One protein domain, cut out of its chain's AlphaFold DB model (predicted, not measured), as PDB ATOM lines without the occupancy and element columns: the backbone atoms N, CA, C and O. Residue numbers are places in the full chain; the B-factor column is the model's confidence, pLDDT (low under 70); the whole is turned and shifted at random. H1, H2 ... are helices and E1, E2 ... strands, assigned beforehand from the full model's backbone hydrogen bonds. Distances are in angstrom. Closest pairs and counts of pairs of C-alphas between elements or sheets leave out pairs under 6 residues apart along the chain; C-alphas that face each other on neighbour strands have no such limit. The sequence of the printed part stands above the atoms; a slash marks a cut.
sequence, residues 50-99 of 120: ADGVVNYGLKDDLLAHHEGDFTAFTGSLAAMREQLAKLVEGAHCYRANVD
ATOM      1  N   ALA A  50     -38.842 -83.793   3.264       73.62
ATOM      2  CA  ALA A  50     -38.035 -82.653   2.829       73.62
ATOM      3  C   ALA A  50     -37.060 -83.067   1.717       73.62
ATOM      4  O   ALA A  50     -36.890 -82.346   0.736       73.62
ATOM      5  N   ASP A  51     -36.492 -84.271   1.815       71.81
ATOM      6  CA  ASP A  51     -35.726 -84.883   0.726       71.81
ATOM      7  C   ASP A  51     -36.606 -85.258  -0.470       71.81
ATOM      8  O   ASP A  51     -36.108 -85.348  -1.585       71.81
ATOM      9  N   GLY A  52     -37.918 -85.399  -0.284       64.12
ATOM     10  CA  GLY A  52     -38.903 -85.582  -1.345       64.12
ATOM     11  C   GLY A  52     -38.912 -84.429  -2.347       64.12
ATOM     12  O   GLY A  52     -39.131 -84.664  -3.532       64.12
ATOM     13  N   VAL A  53     -38.565 -83.210  -1.914       64.75
ATOM     14  CA  VAL A  53     -38.334 -82.092  -2.839       64.75
ATOM     15  C   VAL A  53     -37.225 -82.447  -3.833       64.75
ATOM     16  O   VAL A  53     -37.349 -82.210  -5.029       64.75
ATOM     17  N   VAL A  54     -36.160 -83.089  -3.356       62.38
ATOM     18  CA  VAL A  54     -35.024 -83.518  -4.180       62.38
ATOM     19  C   VAL A  54     -35.325 -84.815  -4.941       62.38
ATOM     20  O   VAL A  54     -34.963 -84.934  -6.107       62.38
ATOM     21  N   ASN A  55     -36.017 -85.767  -4.313       61.47
ATOM     22  CA  ASN A  55     -36.215 -87.124  -4.824       61.47
ATOM     23  C   ASN A  55     -37.411 -87.270  -5.778       61.47
ATOM     24  O   ASN A  55     -37.408 -88.179  -6.604       61.47
ATOM     25  N   TYR A  56     -38.414 -86.392  -5.695       64.88
ATOM     26  CA  TYR A  56     -39.605 -86.421  -6.557       64.88
ATOM     27  C   TYR A  56     -39.613 -85.317  -7.625       64.88
ATOM     28  O   TYR A  56     -40.659 -85.022  -8.193       64.88
ATOM     29  N   GLY A  57     -38.460 -84.706  -7.913       66.56
ATOM     30  CA  GLY A  57     -38.310 -83.745  -9.014       66.56
ATOM     31  C   GLY A  57     -38.815 -82.327  -8.729       66.56
ATOM     32  O   GLY A  57     -38.643 -81.450  -9.565       66.56
ATOM     33  N   LEU A  58     -39.348 -82.059  -7.533       75.50
ATOM     34  CA  LEU A  58     -39.807 -80.719  -7.128       75.50
ATOM     35  C   LEU A  58     -38.650 -79.733  -6.884       75.50
ATOM     36  O   LEU A  58     -38.875 -78.552  -6.632       75.50
ATOM     37  N   LYS A  59     -37.401 -80.205  -6.926       81.56
ATOM     38  CA  LYS A  59     -36.196 -79.384  -6.806       81.56
ATOM     39  C   LYS A  59     -36.152 -78.334  -7.904       81.56
ATOM     40  O   LYS A  59     -35.836 -77.187  -7.603       81.56
ATOM     41  N   ASP A  60     -36.434 -78.730  -9.141       82.38
ATOM     42  CA  ASP A  60     -36.350 -77.822 -10.283       82.38
ATOM     43  C   ASP A  60     -37.471 -76.781 -10.210       82.38
ATOM     44  O   ASP A  60     -37.213 -75.604 -10.442       82.38
ATOM     45  N   ASP A  61     -38.663 -77.175  -9.752       84.44
ATOM     46  CA  ASP A  61     -39.776 -76.258  -9.487       84.44
ATOM     47  C   ASP A  61     -39.453 -75.266  -8.363       84.44
ATOM     48  O   ASP A  61     -39.705 -74.069  -8.492       84.44
ATOM     49  N   LEU A  62     -38.863 -75.738  -7.260       83.19
ATOM     50  CA  LEU A  62     -38.492 -74.879  -6.136       83.19
ATOM     51  C   LEU A  62     -37.339 -73.936  -6.504       83.19
ATOM     52  O   LEU A  62     -37.335 -72.774  -6.104       83.19
ATOM     53  N   LEU A  63     -36.370 -74.412  -7.283       86.38
ATOM     54  CA  LEU A  63     -35.282 -73.579  -7.786       86.38
ATOM     55  C   LEU A  63     -35.799 -72.544  -8.793       86.38
ATOM     56  O   LEU A  63     -35.395 -71.386  -8.723       86.38
ATOM     57  N   ALA A  64     -36.719 -72.928  -9.681       88.62
ATOM     58  CA  ALA A  64     -37.383 -72.016 -10.608       88.62
ATOM     59  C   ALA A  64     -38.247 -70.977  -9.876       88.62
ATOM     60  O   ALA A  64     -38.231 -69.808 -10.251       88.62
ATOM     61  N   HIS A  65     -38.939 -71.366  -8.799       89.25
ATOM     62  CA  HIS A  65     -39.683 -70.450  -7.928       89.25
ATOM     63  C   HIS A  65     -38.783 -69.376  -7.303       89.25
ATOM     64  O   HIS A  65     -39.201 -68.234  -7.143       89.25
ATOM     65  N   HIS A  66     -37.541 -69.737  -6.983       91.81
ATOM     66  CA  HIS A  66     -36.519 -68.814  -6.496       91.81
ATOM     67  C   HIS A  66     -35.687 -68.174  -7.619       91.81
ATOM     68  O   HIS A  66     -34.632 -67.612  -7.341       91.81
ATOM     69  N   GLU A  67     -36.120 -68.265  -8.881       92.38
ATOM     70  CA  GLU A  67     -35.436 -67.684 -10.047       92.38
ATOM     71  C   GLU A  67     -33.964 -68.128 -10.191       92.38
ATOM     72  O   GLU A  67     -33.120 -67.411 -10.727       92.38
ATOM     73  N   GLY A  68     -33.634 -69.331  -9.712       88.12
ATOM     74  CA  GLY A  68     -32.269 -69.853  -9.701       88.12
ATOM     75  C   GLY A  68     -31.419 -69.424  -8.499       88.12
ATOM     76  O   GLY A  68     -30.251 -69.813  -8.430       88.12
ATOM     77  N   ASP A  69     -31.967 -68.675  -7.535       93.19
ATOM     78  CA  ASP A  69     -31.263 -68.328  -6.298       93.19
ATOM     79  C   ASP A  69     -31.066 -69.568  -5.412       93.19
ATOM     80  O   ASP A  69     -31.952 -70.034  -4.689       93.19
ATOM     81  N   PHE A  70     -29.841 -70.093  -5.448       88.38
ATOM     82  CA  PHE A  70     -29.431 -71.255  -4.670       88.38
ATOM     83  C   PHE A  70     -29.452 -71.011  -3.151       88.38
ATOM     84  O   PHE A  70     -29.696 -71.939  -2.373       88.38
ATOM     85  N   THR A  71     -29.219 -69.776  -2.705       91.88
ATOM     86  CA  THR A  71     -29.248 -69.434  -1.276       91.88
ATOM     87  C   THR A  71     -30.685 -69.434  -0.770       91.88
ATOM     88  O   THR A  71     -30.971 -70.044   0.260       91.88
ATOM     89  N   ALA A  72     -31.611 -68.832  -1.521       89.00
ATOM     90  CA  ALA A  72     -33.033 -68.872  -1.192       89.00
ATOM     91  C   ALA A  72     -33.580 -70.310  -1.213       89.00
ATOM     92  O   ALA A  72     -34.254 -70.732  -0.274       89.00
ATOM     93  N   PHE A  73     -33.202 -71.100  -2.222       88.94
ATOM     94  CA  PHE A  73     -33.540 -72.522  -2.313       88.94
ATOM     95  C   PHE A  73     -33.070 -73.333  -1.093       88.94
ATOM     96  O   PHE A  73     -33.861 -74.051  -0.474       88.94
ATOM     97  N   THR A  74     -31.793 -73.220  -0.718       88.38
ATOM     98  CA  THR A  74     -31.252 -73.945   0.445       88.38
ATOM     99  C   THR A  74     -31.862 -73.454   1.758       88.38
ATOM    100  O   THR A  74     -32.119 -74.271   2.645       88.38
ATOM    101  N   GLY A  75     -32.183 -72.161   1.861       90.69
ATOM    102  CA  GLY A  75     -32.937 -71.591   2.979       90.69
ATOM    103  C   GLY A  75     -34.332 -72.204   3.125       90.69
ATOM    104  O   GLY A  75     -34.697 -72.632   4.219       90.69
ATOM    105  N   SER A  76     -35.084 -72.334   2.029       89.00
ATOM    106  CA  SER A  76     -36.405 -72.978   2.018       89.00
ATOM    107  C   SER A  76     -36.339 -74.452   2.433       89.00
ATOM    108  O   SER A  76     -37.158 -74.907   3.235       89.00
ATOM    109  N   LEU A  77     -35.334 -75.199   1.958       86.00
ATOM    110  CA  LEU A  77     -35.115 -76.584   2.389       86.00
ATOM    111  C   LEU A  77     -34.777 -76.685   3.882       86.00
ATOM    112  O   LEU A  77     -35.305 -77.558   4.574       86.00
ATOM    113  N   ALA A  78     -33.915 -75.801   4.389       88.00
ATOM    114  CA  ALA A  78     -33.562 -75.768   5.805       88.00
ATOM    115  C   ALA A  78     -34.787 -75.454   6.678       88.00
ATOM    116  O   ALA A  78     -35.049 -76.170   7.646       88.00
ATOM    117  N   ALA A  79     -35.585 -74.459   6.285       89.31
ATOM    118  CA  ALA A  79     -36.821 -74.097   6.973       89.31
ATOM    119  C   ALA A  79     -37.836 -75.252   6.982       89.31
ATOM    120  O   ALA A  79     -38.460 -75.513   8.009       89.31
ATOM    121  N   MET A  80     -37.974 -75.986   5.872       87.00
ATOM    122  CA  MET A  80     -38.853 -77.156   5.799       87.00
ATOM    123  C   MET A  80     -38.422 -78.252   6.780       87.00
ATOM    124  O   MET A  80     -39.253 -78.782   7.519       87.00
ATOM    125  N   ARG A  81     -37.120 -78.567   6.840       85.94
ATOM    126  CA  ARG A  81     -36.586 -79.540   7.809       85.94
ATOM    127  C   ARG A  81     -36.824 -79.096   9.249       85.94
ATOM    128  O   ARG A  81     -37.244 -79.907  10.070       85.94
ATOM    129  N   GLU A  82     -36.603 -77.820   9.545       87.69
ATOM    130  CA  GLU A  82     -36.846 -77.257  10.873       87.69
ATOM    131  C   GLU A  82     -38.330 -77.342  11.264       87.69
ATOM    132  O   GLU A  82     -38.657 -77.719  12.388       87.69
ATOM    133  N   GLN A  83     -39.246 -77.045  10.339       85.69
ATOM    134  CA  GLN A  83     -40.685 -77.163  10.581       85.69
ATOM    135  C   GLN A  83     -41.113 -78.610  10.847       85.69
ATOM    136  O   GLN A  83     -41.918 -78.850  11.749       85.69
ATOM    137  N   LEU A  84     -40.557 -79.577  10.114       84.88
ATOM    138  CA  LEU A  84     -40.813 -81.002  10.342       84.88
ATOM    139  C   LEU A  84     -40.254 -81.476  11.691       84.88
ATOM    140  O   LEU A  84     -40.926 -82.229  12.393       84.88
ATOM    141  N   ALA A  85     -39.078 -80.991  12.099       84.06
ATOM    142  CA  ALA A  85     -38.520 -81.266  13.423       84.06
ATOM    143  C   ALA A  85     -39.404 -80.681  14.543       84.06
ATOM    144  O   ALA A  85     -39.781 -81.375  15.485       84.06
ATOM    145  N   LYS A  86     -39.853 -79.429  14.398       85.06
ATOM    146  CA  LYS A  86     -40.779 -78.792  15.350       85.06
ATOM    147  C   LYS A  86     -42.128 -79.508  15.448       85.06
ATOM    148  O   LYS A  86     -42.772 -79.466  16.498       85.06
ATOM    149  N   LEU A  87     -42.566 -80.171  14.375       82.94
ATOM    150  CA  LEU A  87     -43.783 -80.981  14.374       82.94
ATOM    151  C   LEU A  87     -43.672 -82.174  15.340       82.94
ATOM    152  O   LEU A  87     -44.661 -82.513  15.991       82.94
ATOM    153  N   VAL A  88     -42.486 -82.790  15.457       86.38
ATOM    154  CA  VAL A  88     -42.275 -83.984  16.299       86.38
ATOM    155  C   VAL A  88     -41.947 -83.662  17.754       86.38
ATOM    156  O   VAL A  88     -42.333 -84.431  18.628       86.38
ATOM    157  N   GLU A  89     -41.305 -82.524  18.048       82.00
ATOM    158  CA  GLU A  89     -40.829 -82.165  19.401       82.00
ATOM    159  C   GLU A  89     -41.925 -82.174  20.482       82.00
ATOM    160  O   GLU A  89     -41.647 -82.352  21.666       82.00
ATOM    161  N   GLY A  90     -43.186 -81.976  20.094       78.94
ATOM    162  CA  GLY A  90     -44.333 -81.991  21.006       78.94
ATOM    163  C   GLY A  90     -45.303 -83.147  20.815       78.94
ATOM    164  O   GLY A  90     -46.347 -83.144  21.467       78.94
ATOM    165  N   ALA A  91     -45.010 -84.069  19.900       87.44
ATOM    166  CA  ALA A  91     -45.923 -85.129  19.511       87.44
ATOM    167  C   ALA A  91     -45.502 -86.477  20.103       87.44
ATOM    168  O   ALA A  91     -44.324 -86.822  20.198       87.44
ATOM    169  N   HIS A  92     -46.486 -87.296  20.456       89.44
ATOM    170  CA  HIS A  92     -46.271 -88.709  20.713       89.44
ATOM    171  C   HIS A  92     -46.004 -89.419  19.384       89.44
ATOM    172  O   HIS A  92     -46.877 -89.490  18.519       89.44
ATOM    173  N   CYS A  93     -44.787 -89.920  19.207       92.44
ATOM    174  CA  CYS A  93     -44.377 -90.557  17.965       92.44
ATOM    175  C   CYS A  93     -44.499 -92.077  18.070       92.44
ATOM    176  O   CYS A  93     -44.050 -92.673  19.050       92.44
ATOM    177  N   TYR A  94     -45.088 -92.700  17.052       92.56
ATOM    178  CA  TYR A  94     -45.295 -94.141  16.989       92.56
ATOM    179  C   TYR A  94     -44.829 -94.719  15.660       92.56
ATOM    180  O   TYR A  94     -45.006 -94.103  14.608       92.56
ATOM    181  N   ARG A  95     -44.318 -95.949  15.708       90.75
ATOM    182  CA  ARG A  95     -44.158 -96.817  14.541       90.75
ATOM    183  C   ARG A  95     -45.197 -97.929  14.611       90.75
ATOM    184  O   ARG A  95     -45.364 -98.571  15.648       90.75
ATOM    185  N   ALA A  96     -45.907 -98.140  13.508       91.44
ATOM    186  CA  ALA A  96     -47.026 -99.061  13.442       91.44
ATOM    187  C   ALA A  96     -46.879-100.033  12.267       91.44
ATOM    188  O   ALA A  96     -46.917 -99.630  11.108       91.44
ATOM    189  N   ASN A  97     -46.791-101.323  12.573       90.81
ATOM    190  CA  ASN A  97     -47.111-102.394  11.638       90.81
ATOM    191  C   ASN A  97     -48.432-103.011  12.102       90.81
ATOM    192  O   ASN A  97     -48.446-103.951  12.894       90.81
ATOM    193  N   VAL A  98     -49.556-102.417  11.708       86.12
ATOM    194  CA  VAL A  98     -50.879-102.814  12.203       86.12
ATOM    195  C   VAL A  98     -51.825-103.103  11.055       86.12
ATOM    196  O   VAL A  98     -51.810-102.436  10.026       86.12
ATOM    197  N   ASP A  99     -52.687-104.087  11.276       84.00
ATOM    198  CA  ASP A  99     -53.826-104.368  10.419       84.00
ATOM    199  C   ASP A  99     -55.085-103.816  11.095       84.00
ATOM    200  O   ASP A  99     -55.613-104.407  12.037       84.00
TER     201      ASP A  99
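Overview. This is residues 50 to 99 of the 120 residues of the protein "Fomb" of Streptomyces sp. MMG1522 (UniProt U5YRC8). What shape would a structural biologist see first? One long helix, H3, makes one side of a flat shape, with two short helices, H1 and H2, set at a corner to each other and packed on the same side of it, H2 at residues 70 to 73 of H3 and H1 at residues 77 to 81. From its other end, residues 85 to 88 of H3, the link and the strand E1 stick out as a free arm that turns away from the helix. What is it built of? The 50 printed residues hold three named helices and one named strand in the order H1, H2, H3, E1, and the class is mostly helix. How compact is it? It is only just loose, close to extended, with a radius of gyration of the C-alphas of 14.5 A and spans of 44 by 24 by 10 A.

Arrangement. How do the first two helices meet? H1, residues 50 to 55, and H2, residues 58 to 65, only just touch, with 3 pairs of C-alphas within 8 A, and touch only at the corner by their link. Their closest C-alphas, those of Val 53 and Lys 59, are 5.3 A apart, and their lines are about perpendicular at 79 degrees. How does the long helix stand to them? H3, residues 70 to 88, only just touches H1, with 3 pairs of C-alphas within 8 A and with its residues 77 to 81 alone; the closest C-alphas, those of Ala 50 and Arg 81, are 6.0 A apart, at a steep tilt of 50 degrees, opposite ways. With residues 70 to 73 alone H3 only just touches H2, also with 3 such pairs; the closest C-alphas, those of Leu 63 and Phe 73, are 5.8 A apart, at a steep tilt of 56 degrees, opposite ways. Where is the strand? E1, residues 92 to 97, pairs with no named strand, is apart from H1 and H2, and meets H3 only through their link. What do the backbones show? In H2 and H3 every O i to N i+4 pair is within hydrogen-bond range; in H1 it is 1 of 2.

Along the chain. Where does the first helix begin? C-alpha 50 of H1 is at (-38.035, -82.653, 2.829). How long are the longer elements? H3 measures 27.7 A from C-alpha 70 to C-alpha 88 at (-42.275, -83.984, 16.299), and H2 10.3 A. E1 measures 16.4 A and ends with C-alpha 97 at (-47.111, -102.394, 11.638).

Size, cuts and confidence. How large is it? The two C-alphas farthest apart, those of Glu 67 and Asp 99, are 45.9 A apart; without residues 85 to 99, which stand free, the body spans 25 by 19 by 10 A. Is it continuous? The printed part has no cut, and its three links are tight. Where is confidence low? Residues 52 to 57 are under 70, and the mean pLDDT of the printed part is 83.8.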